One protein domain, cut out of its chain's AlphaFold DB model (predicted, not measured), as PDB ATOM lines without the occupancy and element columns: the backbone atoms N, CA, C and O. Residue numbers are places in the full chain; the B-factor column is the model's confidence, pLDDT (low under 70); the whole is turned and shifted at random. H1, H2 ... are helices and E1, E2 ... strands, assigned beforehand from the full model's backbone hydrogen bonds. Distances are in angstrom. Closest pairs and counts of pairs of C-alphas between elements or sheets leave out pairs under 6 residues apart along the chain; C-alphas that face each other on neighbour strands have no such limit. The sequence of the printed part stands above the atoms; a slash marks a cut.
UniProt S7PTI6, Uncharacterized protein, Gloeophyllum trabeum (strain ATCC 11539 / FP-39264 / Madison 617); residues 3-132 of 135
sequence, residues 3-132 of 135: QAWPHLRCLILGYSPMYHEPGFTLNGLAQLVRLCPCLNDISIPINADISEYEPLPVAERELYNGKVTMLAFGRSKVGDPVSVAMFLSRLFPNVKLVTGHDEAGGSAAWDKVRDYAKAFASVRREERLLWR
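What this domain is: This is residues 3 to 132 of the 135 residues of an uncharacterized protein of Gloeophyllum trabeum (strain ATCC 11539 / FP-39264 / Madison 617) (UniProt S7PTI6). A small four-stranded parallel sheet forms a wall, with three helices toward one of its faces and the other face bare. The long helix H3 runs beside the edge strand E4, with residues 126 to 132 sticking out at its end; H2 packs on H3, H1 is near H2, and residues 51 to 62 of the link from E2 to E3 loop past H1 and H2 on the side away from the sheet. The printed part has 130 residues with three named helices and four named strands, in the order E1 H1 E2 E3 H2 E4 H3; the sheet's order is E1 E2 E3 E4. The class is mixed, helices and strands, with under half of the residues, 61 of 130, in named elements. The whole is compact, with a radius of gyration of the C-alphas of 14.1 A and spans of 47 by 34 by 24 A.

How they stand to each other: The sheet runs from edge strand E1, residues 10 to 12, through E2, residues 41 to 43, and E3, residues 70 to 75, to edge strand E4, residues 97 to 101. E1 and E2 are parallel at 8 degrees, with N 11 and O 41 at 2.9 A. E2 and E3 are parallel at 9 degrees, with N 72 and O 42 at 3.0 A. E3 and E4 are parallel at 2 degrees, with N 73 and O 99 at 2.8 A; these N and O pairs are within hydrogen-bond range. H3, residues 108 to 130, is on the sheet at a height of 8.4 A, beside the strands and over none of them; its closest C-alphas to E4 are those of Arg 114 and Val 98, 5.0 A apart. H2, residues 81 to 91, touches H3 at a steep tilt of 41 degrees, the same way, with the closest C-alphas, of Ala 85 and Ala 117, 4.5 A apart. H1, residues 26 to 35, is close to H2 but not clearly touching, with the closest C-alphas, of Ala 30 and Leu 91, 7.1 A apart. H1 and H2 are not on the sheet. E1, H1, E2 and E3, H2, E4 are strand-helix-strand units, two parallel neighbour strands with a helix between, each with a right-handed crossover. In the three helices every O i to N i+4 pair is within hydrogen-bond range.

Where its parts are: E1 begins at C-alpha 10, (-22.657, 27.547, -49.805). E3 is 15.9 A long, E4 13.7 A, H1 14.4 A, H2 15.4 A and H3 33.8 A; E1 and E2 are 6.4 A and 6.7 A. H3 ends at C-alpha 130, (-24.463, -0.357, -64.638).

The domain as a whole: The C-alphas farthest apart, of Met 18 and Arg 132, are 47.8 A apart. The printed part has no cut. The links E1 to H1 and E2 to E3 are long, with 13 and 26 residues. The mean pLDDT of the printed part is 85.2; residues 14 to 22, 55 to 56, 58 to 60 and 131 to 132 are under 70.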
ATOM      1  N   GLN A   3     -31.427  22.682 -40.167       82.62
ATOM      2  CA  GLN A   3     -32.866  22.643 -40.496       82.62
ATOM      3  C   GLN A   3     -33.484  24.017 -40.804       82.62
ATOM      4  O   GLN A   3     -34.484  24.081 -41.510       82.62
ATOM      5  N   ALA A   4     -32.903  25.110 -40.299       88.50
ATOM      6  CA  ALA A   4     -33.388  26.461 -40.576       88.50
ATOM      7  C   ALA A   4     -32.992  26.956 -41.982       88.50
ATOM      8  O   ALA A   4     -33.507  27.974 -42.440       88.50
ATOM      9  N   TRP A   5     -32.093  26.243 -42.676       88.62
ATOM     10  CA  TRP A   5     -31.547  26.644 -43.975       88.62
ATOM     11  C   TRP A   5     -31.611  25.510 -45.016       88.62
ATOM     12  O   TRP A   5     -30.582  25.104 -45.563       88.62
ATOM     13  N   PRO A   6     -32.804  25.001 -45.368       89.25
ATOM     14  CA  PRO A   6     -32.943  23.899 -46.332       89.25
ATOM     15  C   PRO A   6     -32.443  24.256 -47.746       89.25
ATOM     16  O   PRO A   6     -32.048  23.387 -48.526       89.25
ATOM     17  N   HIS A   7     -32.415  25.549 -48.075       91.56
ATOM     18  CA  HIS A   7     -31.943  26.068 -49.358       91.56
ATOM     19  C   HIS A   7     -30.490  26.557 -49.326       91.56
ATOM     20  O   HIS A   7     -30.058  27.232 -50.262       91.56
ATOM     21  N   LEU A   8     -29.728  26.231 -48.275       93.75
ATOM     22  CA  LEU A   8     -28.316  26.592 -48.183       93.75
ATOM     23  C   LEU A   8     -27.540  25.993 -49.363       93.75
ATOM     24  O   LEU A   8     -27.599  24.787 -49.603       93.75
ATOM     25  N   ARG A   9     -26.824  26.849 -50.100       93.12
ATOM     26  CA  ARG A   9     -26.006  26.461 -51.263       93.12
ATOM     27  C   ARG A   9     -24.518  26.464 -50.959       93.12
ATOM     28  O   ARG A   9     -23.803  25.592 -51.434       93.12
ATOM     29  N   CYS A  10     -24.063  27.404 -50.146       91.06
ATOM     30  CA  CYS A  10     -22.657  27.547 -49.805       91.06
ATOM     31  C   CYS A  10     -22.540  27.607 -48.287       91.06
ATOM     32  O   CYS A  10     -23.213  28.421 -47.651       91.06
ATOM     33  N   LEU A  11     -21.701  26.747 -47.713       90.38
ATOM     34  CA  LEU A  11     -21.332  26.808 -46.306       90.38
ATOM     35  C   LEU A  11     -19.827  27.021 -46.203       90.38
ATOM     36  O   LEU A  11     -19.055  26.135 -46.556       90.38
ATOM     37  N   ILE A  12     -19.431  28.189 -45.705       88.19
ATOM     38  CA  ILE A  12     -18.031  28.547 -45.485       88.19
ATOM     39  C   ILE A  12     -17.882  28.956 -44.019       88.19
ATOM     40  O   ILE A  12     -18.459  29.957 -43.602       88.19
ATOM     41  N   LEU A  13     -17.147  28.172 -43.231       83.69
ATOM     42  CA  LEU A  13     -16.870  28.403 -41.811       83.69
ATOM     43  C   LEU A  13     -15.370  28.223 -41.541       83.69
ATOM     44  O   LEU A  13     -14.687  27.499 -42.256       83.69
ATOM     45  N   GLY A  14     -14.861  28.834 -40.467       67.06
ATOM     46  CA  GLY A  14     -13.520  28.525 -39.951       67.06
ATOM     47  C   GLY A  14     -12.351  29.258 -40.615       67.06
ATOM     48  O   GLY A  14     -11.231  28.757 -40.604       67.06
ATOM     49  N   TYR A  15     -12.568  30.472 -41.128       60.06
ATOM     50  CA  TYR A  15     -11.486  31.379 -41.538       60.06
ATOM     51  C   TYR A  15     -10.862  32.097 -40.325       60.06
ATOM     52  O   TYR A  15     -10.813  33.321 -40.272       60.06
ATOM     53  N   SER A  16     -10.446  31.370 -39.286       58.75
ATOM     54  CA  SER A  16      -9.704  31.994 -38.187       58.75
ATOM     55  C   SER A  16      -8.541  31.109 -37.741       58.75
ATOM     56  O   SER A  16      -8.756  29.944 -37.406       58.75
ATOM     57  N   PRO A  17      -7.309  31.654 -37.715       54.28
ATOM     58  CA  PRO A  17      -6.101  30.913 -37.363       54.28
ATOM     59  C   PRO A  17      -6.039  30.499 -35.884       54.28
ATOM     60  O   PRO A  17      -5.094  29.813 -35.509       54.28
ATOM     61  N   MET A  18      -7.010  30.911 -35.057       55.44
ATOM     62  CA  MET A  18      -7.027  30.667 -33.608       55.44
ATOM     63  C   MET A  18      -7.892  29.478 -33.162       55.44
ATOM     64  O   MET A  18      -7.889  29.146 -31.978       55.44
ATOM     65  N   TYR A  19      -8.637  28.829 -34.062       56.78
ATOM     66  CA  TYR A  19      -9.407  27.639 -33.694       56.78
ATOM     67  C   TYR A  19      -8.538  26.395 -33.844       56.78
ATOM     68  O   TYR A  19      -8.226  25.972 -34.955       56.78
ATOM     69  N   HIS A  20      -8.135  25.845 -32.700       55.91
ATOM     70  CA  HIS A  20      -7.274  24.669 -32.622       55.91
ATOM     71  C   HIS A  20      -8.033  23.345 -32.745       55.91
ATOM     72  O   HIS A  20      -7.406  22.343 -33.061       55.91
ATOM     73  N   GLU A  21      -9.358  23.328 -32.579       62.19
ATOM     74  CA  GLU A  21     -10.135  22.089 -32.652       62.19
ATOM     75  C   GLU A  21     -11.353  22.246 -33.570       62.19
ATOM     76  O   GLU A  21     -12.255  23.047 -33.294       62.19
ATOM     77  N   PRO A  22     -11.410  21.500 -34.685       63.78
ATOM     78  CA  PRO A  22     -12.587  21.492 -35.528       63.78
ATOM     79  C   PRO A  22     -13.722  20.738 -34.823       63.78
ATOM     80  O   PRO A  22     -13.767  19.514 -34.815       63.78
ATOM     81  N   GLY A  23     -14.688  21.473 -34.263       74.50
ATOM     82  CA  GLY A  23     -15.870  20.878 -33.619       74.50
ATOM     83  C   GLY A  23     -16.848  20.186 -34.583       74.50
ATOM     84  O   GLY A  23     -17.831  19.590 -34.146       74.50
ATOM     85  N   PHE A  24     -16.626  20.276 -35.898       86.12
ATOM     86  CA  PHE A  24     -17.502  19.679 -36.903       86.12
ATOM     87  C   PHE A  24     -17.016  18.278 -37.289       86.12
ATOM     88  O   PHE A  24     -15.889  18.111 -37.736       86.12
ATOM     89  N   THR A  25     -17.864  17.263 -37.148       90.56
ATOM     90  CA  THR A  25     -17.494  15.853 -37.376       90.56
ATOM     91  C   THR A  25     -17.989  15.327 -38.727       90.56
ATOM     92  O   THR A  25     -18.830  15.945 -39.388       90.56
ATOM     93  N   LEU A  26     -17.535  14.132 -39.125       90.12
ATOM     94  CA  LEU A  26     -18.072  13.415 -40.296       90.12
ATOM     95  C   LEU A  26     -19.586  13.157 -40.179       90.12
ATOM     96  O   LEU A  26     -20.317  13.307 -41.160       90.12
ATOM     97  N   ASN A  27     -20.080  12.859 -38.972       89.19
ATOM     98  CA  ASN A  27     -21.518  12.745 -38.702       89.19
ATOM     99  C   ASN A  27     -22.238  14.081 -38.930       89.19
ATOM    100  O   ASN A  27     -23.296  14.118 -39.562       89.19
ATOM    101  N   GLY A  28     -21.637  15.189 -38.484       89.62
ATOM    102  CA  GLY A  28     -22.126  16.536 -38.777       89.62
ATOM    103  C   GLY A  28     -22.237  16.799 -40.281       89.62
ATOM    104  O   GLY A  28     -23.235  17.361 -40.737       89.62
ATOM    105  N   LEU A  29     -21.269  16.322 -41.069       90.69
ATOM    106  CA  LEU A  29     -21.262  16.470 -42.526       90.69
ATOM    107  C   LEU A  29     -22.388  15.675 -43.199       90.69
ATOM    108  O   LEU A  29     -23.068  16.203 -44.080       90.69
ATOM    109  N   ALA A  30     -22.644  14.443 -42.750       90.31
ATOM    110  CA  ALA A  30     -23.786  13.655 -43.216       90.31
ATOM    111  C   ALA A  30     -25.119  14.337 -42.871       90.31
ATOM    112  O   ALA A  30     -25.981  14.502 -43.737       90.31
ATOM    113  N   GLN A  31     -25.272  14.813 -41.631       89.88
ATOM    114  CA  GLN A  31     -26.468  15.545 -41.205       89.88
ATOM    115  C   GLN A  31     -26.688  16.821 -42.021       89.88
ATOM    116  O   GLN A  31     -27.820  17.126 -42.395       89.88
ATOM    117  N   LEU A  32     -25.620  17.547 -42.351       90.50
ATOM    118  CA  LEU A  32     -25.703  18.735 -43.192       90.50
ATOM    119  C   LEU A  32     -26.226  18.397 -44.592       90.50
ATOM    120  O   LEU A  32     -27.122  19.073 -45.087       90.50
ATOM    121  N   VAL A  33     -25.724  17.327 -45.210       91.44
ATOM    122  CA  VAL A  33     -26.207  16.871 -46.523       91.44
ATOM    123  C   VAL A  33     -27.675  16.463 -46.477       91.44
ATOM    124  O   VAL A  33     -28.424  16.784 -47.400       91.44
ATOM    125  N   ARG A  34     -28.106  15.819 -45.388       90.06
ATOM    126  CA  ARG A  34     -29.508  15.436 -45.177       90.06
ATOM    127  C   ARG A  34     -30.438  16.643 -45.098       90.06
ATOM    128  O   ARG A  34     -31.538  16.611 -45.637       90.06
ATOM    129  N   LEU A  35     -30.004  17.693 -44.408       91.31
ATOM    130  CA  LEU A  35     -30.833  18.862 -44.117       91.31
ATOM    131  C   LEU A  35     -30.747  19.948 -45.198       91.31
ATOM    132  O   LEU A  35     -31.684  20.727 -45.348       91.31
ATOM    133  N   CYS A  36     -29.656  19.988 -45.966       92.81
ATOM    134  CA  CYS A  36     -29.380  21.006 -46.979       92.81
ATOM    135  C   CYS A  36     -29.128  20.361 -48.362       92.81
ATOM    136  O   CYS A  36     -27.994  20.333 -48.846       92.81
ATOM    137  N   PRO A  37     -30.170  19.879 -49.068       89.81
ATOM    138  CA  PRO A  37     -30.030  19.205 -50.371       89.81
ATOM    139  C   PRO A  37     -29.617  20.145 -51.524       89.81
ATOM    140  O   PRO A  37     -29.356  19.714 -52.655       89.81
ATOM    141  N   CYS A  38     -29.603  21.458 -51.280       90.88
ATOM    142  CA  CYS A  38     -29.163  22.467 -52.245       90.88
ATOM    143  C   CYS A  38     -27.681  22.827 -52.130       90.88
ATOM    144  O   CYS A  38     -27.224  23.668 -52.902       90.88
ATOM    145  N   LEU A  39     -26.952  22.199 -51.207       93.00
ATOM    146  CA  LEU A  39     -25.554  22.500 -50.940       93.00
ATOM    147  C   LEU A  39     -24.682  22.156 -52.156       93.00
ATOM    148  O   LEU A  39     -24.808  21.070 -52.719       93.00
ATOM    149  N   ASN A  40     -23.814  23.085 -52.534       92.19
ATOM    150  CA  ASN A  40     -22.915  23.032 -53.685       92.19
ATOM    151  C   ASN A  40     -21.456  23.205 -53.251       92.19
ATOM    152  O   ASN A  40     -20.582  22.510 -53.761       92.19
ATOM    153  N   ASP A  41     -21.206  24.091 -52.285       88.50
ATOM    154  CA  ASP A  41     -19.859  24.435 -51.835       88.50
ATOM    155  C   ASP A  41     -19.750  24.274 -50.324       88.50
ATOM    156  O   ASP A  41     -20.578  24.792 -49.566       88.50
ATOM    157  N   ILE A  42     -18.717  23.551 -49.893       92.25
ATOM    158  CA  ILE A  42     -18.427  23.320 -48.480       92.25
ATOM    159  C   ILE A  42     -16.975  23.683 -48.218       92.25
ATOM    160  O   ILE A  42     -16.056  23.057 -48.752       92.25
ATOM    161  N   SER A  43     -16.776  24.659 -47.342       91.25
ATOM    162  CA  SER A  43     -15.474  24.960 -46.779       91.25
ATOM    163  C   SER A  43     -15.574  25.108 -45.270       91.25
ATOM    164  O   SER A  43     -16.010  26.142 -44.784       91.25
ATOM    165  N   ILE A  44     -15.233  24.062 -44.525       90.06
ATOM    166  CA  ILE A  44     -15.348  24.039 -43.064       90.06
ATOM    167  C   ILE A  44     -14.234  23.157 -42.485       90.06
ATOM    168  O   ILE A  44     -14.040  22.056 -42.993       90.06
ATOM    169  N   PRO A  45     -13.516  23.583 -41.437       89.56
ATOM    170  CA  PRO A  45     -12.677  22.688 -40.652       89.56
ATOM    171  C   PRO A  45     -13.483  21.547 -40.043       89.56
ATOM    172  O   PRO A  45     -14.544  21.786 -39.463       89.56
ATOM    173  N   ILE A  46     -12.981  20.319 -40.174       89.38
ATOM    174  CA  ILE A  46     -13.602  19.111 -39.637       89.38
ATOM    175  C   ILE A  46     -12.619  18.252 -38.841       89.38
ATOM    176  O   ILE A  46     -11.425  18.197 -39.128       89.38
ATOM    177  N   ASN A  47     -13.146  17.537 -37.856       89.62
ATOM    178  CA  ASN A  47     -12.499  16.365 -37.300       89.62
ATOM    179  C   ASN A  47     -12.885  15.163 -38.176       89.62
ATOM    180  O   ASN A  47     -14.012  14.665 -38.115       89.62
ATOM    181  N   ALA A  48     -11.965  14.742 -39.048       88.44
ATOM    182  CA  ALA A  48     -12.126  13.589 -39.929       88.44
ATOM    183  C   ALA A  48     -11.530  12.313 -39.311       88.44
ATOM    184  O   ALA A  48     -10.819  11.560 -39.977       88.44
ATOM    185  N   ASP A  49     -11.801  12.071 -38.031       87.44
ATOM    186  CA  ASP A  49     -11.499  10.805 -37.371       87.44
ATOM    187  C   ASP A  49     -12.660   9.821 -37.580       87.44
ATOM    188  O   ASP A  49     -13.787  10.054 -37.145       87.44
ATOM    189  N   ILE A  50     -12.403   8.722 -38.297       81.25
ATOM    190  CA  ILE A  50     -13.438   7.722 -38.592       81.25
ATOM    191  C   ILE A  50     -13.846   6.929 -37.344       81.25
ATOM    192  O   ILE A  50     -14.924   6.345 -37.330       81.25
ATOM    193  N   SER A  51     -13.023   6.907 -36.290       79.38
ATOM    194  CA  SER A  51     -13.379   6.219 -35.041       79.38
ATOM    195  C   SER A  51     -14.594   6.851 -34.350       79.38
ATOM    196  O   SER A  51     -15.315   6.171 -33.627       79.38
ATOM    197  N   GLU A  52     -14.869   8.124 -34.640       71.50
ATOM    198  CA  GLU A  52     -16.029   8.870 -34.146       71.50
ATOM    199  C   GLU A  52     -17.255   8.753 -35.075       71.50
ATOM    200  O   GLU A  52     -18.321   9.307 -34.793       71.50
ATOM    201  N   TYR A  53     -17.121   8.065 -36.215       74.12
ATOM    202  CA  TYR A  53     -18.192   7.914 -37.193       74.12
ATOM    203  C   TYR A  53     -19.033   6.663 -36.911       74.12
ATOM    204  O   TYR A  53     -18.535   5.537 -36.911       74.12
ATOM    205  N   GLU A  54     -20.343   6.859 -36.759       74.69
ATOM    206  CA  GLU A  54     -21.295   5.757 -36.642       74.69
ATOM    207  C   GLU A  54     -21.847   5.413 -38.033       74.69
ATOM    208  O   GLU A  54     -22.294   6.306 -38.763       74.69
ATOM    209  N   PRO A  55     -21.839   4.131 -38.448       67.88
ATOM    210  CA  PRO A  55     -22.383   3.739 -39.737       67.88
ATOM    211  C   PRO A  55     -23.843   4.178 -39.879       67.88
ATOM    212  O   PRO A  55     -24.693   3.775 -39.089       67.88
ATOM    213  N   LEU A  56     -24.138   4.963 -40.923       66.94
ATOM    214  CA  LEU A  56     -25.515   5.362 -41.222       66.94
ATOM    215  C   LEU A  56     -26.455   4.138 -41.282       66.94
ATOM    216  O   LEU A  56     -26.080   3.116 -41.880       66.94
ATOM    217  N   PRO A  57     -27.686   4.252 -40.743       72.62
ATOM    218  CA  PRO A  57     -28.722   3.236 -40.886       72.62
ATOM    219  C   PRO A  57     -28.920   2.828 -42.348       72.62
ATOM    220  O   PRO A  57     -28.695   3.617 -43.265       72.62
ATOM    221  N   VAL A  58     -29.398   1.602 -42.589       68.06
ATOM    222  CA  VAL A  58     -29.603   1.069 -43.953       68.06
ATOM    223  C   VAL A  58     -30.465   2.004 -44.811       68.06
ATOM    224  O   VAL A  58     -30.137   2.228 -45.972       68.06
ATOM    225  N   ALA A  59     -31.498   2.611 -44.218       68.38
ATOM    226  CA  ALA A  59     -32.380   3.578 -44.874       68.38
ATOM    227  C   ALA A  59     -31.665   4.863 -45.340       68.38
ATOM    228  O   ALA A  59     -32.128   5.532 -46.254       68.38
ATOM    229  N   GLU A  60     -30.523   5.201 -44.741       68.31
ATOM    230  CA  GLU A  60     -29.729   6.390 -45.063       68.31
ATOM    231  C   GLU A  60     -28.497   6.048 -45.926       68.31
ATOM    232  O   GLU A  60     -27.651   6.903 -46.188       68.31
ATOM    233  N   ARG A  61     -28.384   4.808 -46.434       70.06
ATOM    234  CA  ARG A  61     -27.314   4.426 -47.378       70.06
ATOM    235  C   ARG A  61     -27.398   5.167 -48.711       70.06
ATOM    236  O   ARG A  61     -26.375   5.319 -49.376       70.06
ATOM    237  N   GLU A  62     -28.584   5.649 -49.071       76.44
ATOM    238  CA  GLU A  62     -28.813   6.480 -50.256       76.44
ATOM    239  C   GLU A  62     -28.597   7.976 -49.996       76.44
ATOM    240  O   GLU A  62     -28.835   8.797 -50.881       76.44
ATOM    241  N   LEU A  63     -28.122   8.362 -48.809       86.00
ATOM    242  CA  LEU A  63     -27.806   9.752 -48.525       86.00
ATOM    243  C   LEU A  63     -26.559  10.178 -49.309       86.00
ATOM    244  O   LEU A  63     -25.434   9.794 -48.987       86.00
ATOM    245  N   TYR A  64     -26.760  11.002 -50.335       90.44
ATOM    246  CA  TYR A  64     -25.681  11.639 -51.080       90.44
ATOM    247  C   TYR A  64     -26.090  13.019 -51.601       90.44
ATOM    248  O   TYR A  64     -27.260  13.305 -51.844       90.44
ATOM    249  N   ASN A  65     -25.094  13.863 -51.841       91.44
ATOM    250  CA  ASN A  65     -25.211  15.133 -52.530       91.44
ATOM    251  C   ASN A  65     -24.402  15.077 -53.833       91.44
ATOM    252  O   ASN A  65     -23.173  15.052 -53.831       91.44
ATOM    253  N   GLY A  66     -25.108  15.063 -54.964       90.19
ATOM    254  CA  GLY A  66     -24.491  15.038 -56.292       90.19
ATOM    255  C   GLY A  66     -24.052  16.404 -56.832       90.19
ATOM    256  O   GLY A  66     -23.508  16.455 -57.931       90.19
ATOM    257  N   LYS A  67     -24.312  17.506 -56.125       92.31
ATOM    258  CA  LYS A  67     -23.995  18.865 -56.586       92.31
ATOM    259  C   LYS A  67     -22.630  19.342 -56.106       92.31
ATOM    260  O   LYS A  67     -21.973  20.097 -56.815       92.31
ATOM    261  N   VAL A  68     -22.197  18.889 -54.931       92.88
ATOM    262  CA  VAL A  68     -20.890  19.255 -54.383       92.88
ATOM    263  C   VAL A  68     -19.774  18.638 -55.215       92.88
ATOM    264  O   VAL A  68     -19.707  17.421 -55.396       92.88
ATOM    265  N   THR A  69     -18.882  19.497 -55.707       91.31
ATOM    266  CA  THR A  69     -17.711  19.091 -56.502       91.31
ATOM    267  C   THR A  69     -16.384  19.473 -55.852       91.31
ATOM    268  O   THR A  69     -15.348  18.903 -56.204       91.31
ATOM    269  N   MET A  70     -16.410  20.384 -54.877       90.50
ATOM    270  CA  MET A  70     -15.238  20.868 -54.158       90.50
ATOM    271  C   MET A  70     -15.490  20.855 -52.648       90.50
ATOM    272  O   MET A  70     -16.526  21.319 -52.175       90.50
ATOM    273  N   LEU A  71     -14.517  20.325 -51.909       93.19
ATOM    274  CA  LEU A  71     -14.476  20.307 -50.449       93.19
ATOM    275  C   LEU A  71     -13.178  20.964 -49.975       93.19
ATOM    276  O   LEU A  71     -12.086  20.584 -50.414       93.19
ATOM    277  N   ALA A  72     -13.294  21.940 -49.078       92.06
ATOM    278  CA  ALA A  72     -12.151  22.658 -48.522       92.06
ATOM    279  C   ALA A  72     -12.166  22.628 -46.992       92.06
ATOM    280  O   ALA A  72     -12.849  23.415 -46.341       92.06
ATOM    281  N   PHE A  73     -11.383  21.729 -46.408       90.81
ATOM    282  CA  PHE A  73     -11.392  21.472 -44.975       90.81
ATOM    283  C   PHE A  73     -10.426  22.357 -44.175       90.81
ATOM    284  O   PHE A  73     -10.398  22.278 -42.957       90.81
ATOM    285  N   GLY A  74      -9.636  23.236 -44.800       88.00
ATOM    286  CA  GLY A  74      -8.697  24.086 -44.050       88.00
ATOM    287  C   GLY A  74      -7.778  23.257 -43.137       88.00
ATOM    288  O   GLY A  74      -7.374  22.167 -43.531       88.00
ATOM    289  N   ARG A  75      -7.470  23.740 -41.925       87.00
ATOM    290  CA  ARG A  75      -6.757  22.948 -40.903       87.00
ATOM    291  C   ARG A  75      -7.721  21.981 -40.219       87.00
ATOM    292  O   ARG A  75      -8.589  22.410 -39.470       87.00
ATOM    293  N   SER A  76      -7.570  20.697 -40.503       87.69
ATOM    294  CA  SER A  76      -8.464  19.625 -40.086       87.69
ATOM    295  C   SER A  76      -7.686  18.374 -39.713       87.69
ATOM    296  O   SER A  76      -6.813  17.925 -40.463       87.69
ATOM    297  N   LYS A  77      -8.064  17.768 -38.585       88.88
ATOM    298  CA  LYS A  77      -7.576  16.449 -38.188       88.88
ATOM    299  C   LYS A  77      -8.089  15.411 -39.179       88.88
ATOM    300  O   LYS A  77      -9.253  15.443 -39.577       88.88
ATOM    301  N   VAL A  78      -7.225  14.485 -39.565       89.56
ATOM    302  CA  VAL A  78      -7.563  13.358 -40.432       89.56
ATOM    303  C   VAL A  78      -7.072  12.081 -39.768       89.56
ATOM    304  O   VAL A  78      -5.907  11.986 -39.389       89.56
ATOM    305  N   GLY A  79      -7.988  11.133 -39.572       89.44
ATOM    306  CA  GLY A  79      -7.672   9.784 -39.116       89.44
ATOM    307  C   GLY A  79      -7.114   8.947 -40.267       89.44
ATOM    308  O   GLY A  79      -6.180   9.358 -40.952       89.44
ATOM    309  N   ASP A  80      -7.712   7.782 -40.524       92.12
ATOM    310  CA  ASP A  80      -7.350   6.952 -41.677       92.12
ATOM    311  C   ASP A  80      -7.777   7.604 -43.016       92.12
ATOM    312  O   ASP A  80      -8.981   7.720 -43.287       92.12
ATOM    313  N   PRO A  81      -6.833   7.997 -43.899       94.19
ATOM    314  CA  PRO A  81      -7.159   8.693 -45.144       94.19
ATOM    315  C   PRO A  81      -8.063   7.890 -46.084       94.19
ATOM    316  O   PRO A  81      -8.878   8.471 -46.802       94.19
ATOM    317  N   VAL A  82      -7.932   6.560 -46.092       94.06
ATOM    318  CA  VAL A  82      -8.711   5.681 -46.976       94.06
ATOM    319  C   VAL A  82     -10.175   5.662 -46.539       94.06
ATOM    320  O   VAL A  82     -11.071   5.866 -47.358       94.06
ATOM    321  N   SER A  83     -10.427   5.477 -45.246       92.19
ATOM    322  CA  SER A  83     -11.768   5.472 -44.659       92.19
ATOM    323  C   SER A  83     -12.474   6.812 -44.836       92.19
ATOM    324  O   SER A  83     -13.631   6.854 -45.265       92.19
ATOM    325  N   VAL A  84     -11.765   7.920 -44.602       93.31
ATOM    326  CA  VAL A  84     -12.295   9.270 -44.841       93.31
ATOM    327  C   VAL A  84     -12.629   9.459 -46.320       93.31
ATOM    328  O   VAL A  84     -13.727   9.902 -46.657       93.31
ATOM    329  N   ALA A  85     -11.735   9.063 -47.226       93.81
ATOM    330  CA  ALA A  85     -11.986   9.137 -48.659       93.81
ATOM    331  C   ALA A  85     -13.199   8.307 -49.087       93.81
ATOM    332  O   ALA A  85     -14.023   8.794 -49.866       93.81
ATOM    333  N   MET A  86     -13.350   7.082 -48.571       91.12
ATOM    334  CA  MET A  86     -14.512   6.223 -48.825       91.12
ATOM    335  C   MET A  86     -15.814   6.876 -48.359       91.12
ATOM    336  O   MET A  86     -16.812   6.818 -49.084       91.12
ATOM    337  N   PHE A  87     -15.803   7.510 -47.183       91.31
ATOM    338  CA  PHE A  87     -16.943   8.243 -46.644       91.31
ATOM    339  C   PHE A  87     -17.314   9.442 -47.529       91.31
ATOM    340  O   PHE A  87     -18.463   9.556 -47.965       91.31
ATOM    341  N   LEU A  88     -16.338  10.294 -47.860       92.94
ATOM    342  CA  LEU A  88     -16.556  11.493 -48.672       92.94
ATOM    343  C   LEU A  88     -17.074  11.156 -50.068       92.94
ATOM    344  O   LEU A  88     -18.012  11.783 -50.540       92.94
ATOM    345  N   SER A  89     -16.515  10.140 -50.714       92.06
ATOM    346  CA  SER A  89     -16.942   9.710 -52.051       92.06
ATOM    347  C   SER A  89     -18.312   9.016 -52.059       92.06
ATOM    348  O   SER A  89     -18.980   8.991 -53.093       92.06
ATOM    349  N   ARG A  90     -18.776   8.480 -50.918       89.88
ATOM    350  CA  ARG A  90     -20.162   8.009 -50.770       89.88
ATOM    351  C   ARG A  90     -21.127   9.190 -50.684       89.88
ATOM    352  O   ARG A  90     -22.144   9.197 -51.375       89.88
ATOM    353  N   LEU A  91     -20.794  10.165 -49.838       91.56
ATOM    354  CA  LEU A  91     -21.645  11.317 -49.561       91.56
ATOM    355  C   LEU A  91     -21.636  12.334 -50.712       91.56
ATOM    356  O   LEU A  91     -22.657  12.952 -50.985       91.56
ATOM    357  N   PHE A  92     -20.521  12.467 -51.428       92.81
ATOM    358  CA  PHE A  92     -20.302  13.413 -52.523       92.81
ATOM    359  C   PHE A  92     -19.755  12.684 -53.761       92.81
ATOM    360  O   PHE A  92     -18.568  12.782 -54.076       92.81
ATOM    361  N   PRO A  93     -20.594  11.936 -54.497       90.50
ATOM    362  CA  PRO A  93     -20.151  11.095 -55.614       90.50
ATOM    363  C   PRO A  93     -19.529  11.871 -56.783       90.50
ATOM    364  O   PRO A  93     -18.857  11.276 -57.616       90.50
ATOM    365  N   ASN A  94     -19.745  13.187 -56.857       90.50
ATOM    366  CA  ASN A  94     -19.199  14.049 -57.907       90.50
ATOM    367  C   ASN A  94     -18.042  14.931 -57.414       90.50
ATOM    368  O   ASN A  94     -17.670  15.887 -58.099       90.50
ATOM    369  N   VAL A  95     -17.464  14.625 -56.245       91.25
ATOM    370  CA  VAL A  95     -16.321  15.372 -55.720       91.25
ATOM    371  C   VAL A  95     -15.107  15.216 -56.637       91.25
ATOM    372  O   VAL A  95     -14.700  14.113 -56.996       91.25
ATOM    373  N   LYS A  96     -14.529  16.346 -57.041       87.62
ATOM    374  CA  LYS A  96     -13.347  16.422 -57.912       87.62
ATOM    375  C   LYS A  96     -12.129  16.936 -57.169       87.62
ATOM    376  O   LYS A  96     -11.002  16.589 -57.518       87.62
ATOM    377  N   LEU A  97     -12.349  17.783 -56.171       89.69
ATOM    378  CA  LEU A  97     -11.287  18.428 -55.427       89.69
ATOM    379  C   LEU A  97     -11.581  18.344 -53.934       89.69
ATOM    380  O   LEU A  97     -12.632  18.781 -53.471       89.69
ATOM    381  N   VAL A  98     -10.623  17.790 -53.200       93.50
ATOM    382  CA  VAL A  98     -10.580  17.812 -51.741       93.50
ATOM    383  C   VAL A  98      -9.281  18.500 -51.356       93.50
ATOM    384  O   VAL A  98      -8.223  18.158 -51.887       93.50
ATOM    385  N   THR A  99      -9.375  19.498 -50.485       92.38
ATOM    386  CA  THR A  99      -8.228  20.253 -49.970       92.38
ATOM    387  C   THR A  99      -8.314  20.338 -48.457       92.38
ATOM    388  O   THR A  99      -9.406  20.427 -47.897       92.38
ATOM    389  N   GLY A 100      -7.163  20.295 -47.799       90.38
ATOM    390  CA  GLY A 100      -7.051  20.351 -46.352       90.38
ATOM    391  C   GLY A 100      -5.589  20.310 -45.926       90.38
ATOM    392  O   GLY A 100      -4.707  19.949 -46.705       90.38
ATOM    393  N   HIS A 101      -5.363  20.695 -44.682       89.19
ATOM    394  CA  HIS A 101      -4.087  20.692 -43.991       89.19
ATOM    395  C   HIS A 101      -4.291  20.012 -42.638       89.19
ATOM    396  O   HIS A 101      -5.350  20.161 -42.041       89.19
ATOM    397  N   ASP A 102      -3.312  19.270 -42.146       87.25
ATOM    398  CA  ASP A 102      -3.291  18.798 -40.767       87.25
ATOM    399  C   ASP A 102      -3.023  19.960 -39.789       87.25
ATOM    400  O   ASP A 102      -2.870  21.126 -40.176       87.25
ATOM    401  N   GLU A 103      -2.987  19.647 -38.497       81.69
ATOM    402  CA  GLU A 103      -2.771  20.619 -37.419       81.69
ATOM    403  C   GLU A 103      -1.405  21.320 -37.517       81.69
ATOM    404  O   GLU A 103      -1.279  22.487 -37.138       81.69
ATOM    405  N   ALA A 104      -0.403  20.650 -38.094       84.44
ATOM    406  CA  ALA A 104       0.925  21.198 -38.358       84.44
ATOM    407  C   ALA A 104       1.002  21.971 -39.692       84.44
ATOM    408  O   ALA A 104       2.043  22.544 -40.019       84.44
ATOM    409  N   GLY A 105      -0.089  22.024 -40.462       83.25
ATOM    410  CA  GLY A 105      -0.153  22.667 -41.774       83.25
ATOM    411  C   GLY A 105       0.244  21.766 -42.950       83.25
ATOM    412  O   GLY A 105       0.221  22.223 -44.096       83.25
ATOM    413  N   GLY A 106       0.583  20.499 -42.703       87.75
ATOM    414  CA  GLY A 106       0.936  19.522 -43.728       87.75
ATOM    415  C   GLY A 106      -0.273  19.082 -44.555       87.75
ATOM    416  O   GLY A 106      -1.369  18.906 -44.039       87.75
ATOM    417  N   SER A 107      -0.107  18.894 -45.866       91.69
ATOM    418  CA  SER A 107      -1.201  18.454 -46.750       91.69
ATOM    419  C   SER A 107      -1.183  16.955 -47.047       91.69
ATOM    420  O   SER A 107      -2.159  16.437 -47.577       91.69
ATOM    421  N   ALA A 108      -0.118  16.230 -46.688       93.12
ATOM    422  CA  ALA A 108       0.150  14.882 -47.198       93.12
ATOM    423  C   ALA A 108      -0.980  13.869 -46.937       93.12
ATOM    424  O   ALA A 108      -1.291  13.036 -47.791       93.12
ATOM    425  N   ALA A 109      -1.618  13.926 -45.767       92.56
ATOM    426  CA  ALA A 109      -2.742  13.047 -45.458       92.56
ATOM    427  C   ALA A 109      -4.009  13.431 -46.247       92.56
ATOM    428  O   ALA A 109      -4.687  12.559 -46.786       92.56
ATOM    429  N   TRP A 110      -4.280  14.728 -46.403       93.56
ATOM    430  CA  TRP A 110      -5.384  15.240 -47.222       93.56
ATOM    431  C   TRP A 110      -5.165  15.032 -48.727       93.56
ATOM    432  O   TRP A 110      -6.128  14.801 -49.459       93.56
ATOM    433  N   ASP A 111      -3.913  15.030 -49.183       93.94
ATOM    434  CA  ASP A 111      -3.526  14.661 -50.543       93.94
ATOM    435  C   ASP A 111      -3.903  13.201 -50.830       93.94
ATOM    436  O   ASP A 111      -4.556  12.922 -51.836       93.94
ATOM    437  N   LYS A 112      -3.618  12.283 -49.894       95.12
ATOM    438  CA  LYS A 112      -4.085  10.889 -49.986       95.12
ATOM    439  C   LYS A 112      -5.611  10.802 -50.014       95.12
ATOM    440  O   LYS A 112      -6.158  10.095 -50.857       95.12
ATOM    441  N   VAL A 113      -6.308  11.530 -49.131       95.06
ATOM    442  CA  VAL A 113      -7.785  11.562 -49.119       95.06
ATOM    443  C   VAL A 113      -8.323  11.987 -50.481       95.06
ATOM    444  O   VAL A 113      -9.235  11.349 -51.003       95.06
ATOM    445  N   ARG A 114      -7.760  13.042 -51.082       93.94
ATOM    446  CA  ARG A 114      -8.156  13.523 -52.409       93.94
ATOM    447  C   ARG A 114      -7.990  12.440 -53.470       93.94
ATOM    448  O   ARG A 114      -8.901  12.245 -54.275       93.94
ATOM    449  N   ASP A 115      -6.845  11.772 -53.490       93.81
ATOM    450  CA  ASP A 115      -6.516  10.811 -54.541       93.81
ATOM    451  C   ASP A 115      -7.404   9.561 -54.436       93.81
ATOM    452  O   ASP A 115      -8.006   9.142 -55.430       93.81
ATOM    453  N   TYR A 116      -7.617   9.045 -53.221       95.00
ATOM    454  CA  TYR A 116      -8.567   7.959 -52.976       95.00
ATOM    455  C   TYR A 116     -10.018   8.370 -53.247       95.00
ATOM    456  O   TYR A 116     -10.766   7.608 -53.856       95.00
ATOM    457  N   ALA A 117     -10.436   9.574 -52.846       92.50
ATOM    458  CA  ALA A 117     -11.809  10.032 -53.043       92.50
ATOM    459  C   ALA A 117     -12.157  10.122 -54.533       92.50
ATOM    460  O   ALA A 117     -13.257   9.730 -54.919       92.50
ATOM    461  N   LYS A 118     -11.211  10.567 -55.374       89.44
ATOM    462  CA  LYS A 118     -11.362  10.556 -56.836       89.44
ATOM    463  C   LYS A 118     -11.534   9.137 -57.379       89.44
ATOM    464  O   LYS A 118     -12.467   8.904 -58.144       89.44
ATOM    465  N   ALA A 119     -10.676   8.204 -56.965       90.44
ATOM    466  CA  ALA A 119     -10.748   6.810 -57.405       90.44
ATOM    467  C   ALA A 119     -12.066   6.139 -56.978       90.44
ATOM    468  O   ALA A 119     -12.726   5.462 -57.761       90.44
ATOM    469  N   PHE A 120     -12.514   6.368 -55.747       91.44
ATOM    470  CA  PHE A 120     -13.779   5.813 -55.267       91.44
ATOM    471  C   PHE A 120     -15.002   6.480 -55.901       91.44
ATOM    472  O   PHE A 120     -16.021   5.823 -56.106       91.44
ATOM    473  N   ALA A 121     -14.926   7.774 -56.221       85.94
ATOM    474  CA  ALA A 121     -15.983   8.473 -56.940       85.94
ATOM    475  C   ALA A 121     -16.145   7.936 -58.372       85.94
ATOM    476  O   ALA A 121     -17.278   7.742 -58.813       85.94
ATOM    477  N   SER A 122     -15.045   7.634 -59.080       84.44
ATOM    478  CA  SER A 122     -15.125   7.036 -60.420       84.44
ATOM    479  C   SER A 122     -15.755   5.644 -60.385       84.44
ATOM    480  O   SER A 122     -16.716   5.416 -61.115       84.44
ATOM    481  N   VAL A 123     -15.311   4.772 -59.471       86.06
ATOM    482  CA  VAL A 123     -15.880   3.419 -59.307       86.06
ATOM    483  C   VAL A 123     -17.378   3.486 -59.003       86.06
ATOM    484  O   VAL A 123     -18.183   2.860 -59.687       86.06
ATOM    485  N   ARG A 124     -17.798   4.318 -58.042       81.88
ATOM    486  CA  ARG A 124     -19.228   4.438 -57.703       81.88
ATOM    487  C   ARG A 124     -20.070   5.014 -58.834       81.88
ATOM    488  O   ARG A 124     -21.259   4.703 -58.931       81.88
ATOM    489  N   ARG A 125     -19.499   5.886 -59.666       79.00
ATOM    490  CA  ARG A 125     -20.194   6.409 -60.844       79.00
ATOM    491  C   ARG A 125     -20.444   5.294 -61.855       79.00
ATOM    492  O   ARG A 125     -21.546   5.223 -62.385       79.00
ATOM    493  N   GLU A 126     -19.454   4.438 -62.090       81.50
ATOM    494  CA  GLU A 126     -19.573   3.272 -62.971       81.50
ATOM    495  C   GLU A 126     -20.603   2.272 -62.444       81.50
ATOM    496  O   GLU A 126     -21.528   1.923 -63.176       81.50
ATOM    497  N   GLU A 127     -20.535   1.910 -61.159       81.56
ATOM    498  CA  GLU A 127     -21.525   1.032 -60.524       81.56
ATOM    499  C   GLU A 127     -22.950   1.566 -60.735       81.56
ATOM    500  O   GLU A 127     -23.818   0.859 -61.240       81.56
ATOM    501  N   ARG A 128     -23.203   2.848 -60.436       74.88
ATOM    502  CA  ARG A 128     -24.538   3.456 -60.593       74.88
ATOM    503  C   ARG A 128     -25.028   3.519 -62.040       74.88
ATOM    504  O   ARG A 128     -26.238   3.593 -62.245       74.88
ATOM    505  N   LEU A 129     -24.128   3.546 -63.024       75.88
ATOM    506  CA  LEU A 129     -24.493   3.491 -64.440       75.88
ATOM    507  C   LEU A 129     -24.897   2.071 -64.846       75.88
ATOM    508  O   LEU A 129     -25.907   1.914 -65.527       75.88
ATOM    509  N   LEU A 130     -24.174   1.055 -64.363       76.19
ATOM    510  CA  LEU A 130     -24.463  -0.357 -64.638       76.19
ATOM    511  C   LEU A 130     -25.834  -0.794 -64.097       76.19
ATOM    512  O   LEU A 130     -26.547  -1.537 -64.760       76.19
ATOM    513  N   TRP A 131     -26.251  -0.280 -62.936       65.75
ATOM    514  CA  TRP A 131     -27.573  -0.579 -62.362       65.75
ATOM    515  C   TRP A 131     -28.740   0.202 -63.001       65.75
ATOM    516  O   TRP A 131     -29.889  -0.013 -62.624       65.75
ATOM    517  N   ARG A 132     -28.480   1.136 -63.931       60.59
ATOM    518  CA  ARG A 132     -29.506   1.996 -64.557       60.59
ATOM    519  C   ARG A 132     -29.899   1.594 -65.978       60.59
ATOM    520  O   ARG A 132     -30.839   2.177 -66.510       60.59
TER     521      ARG A 132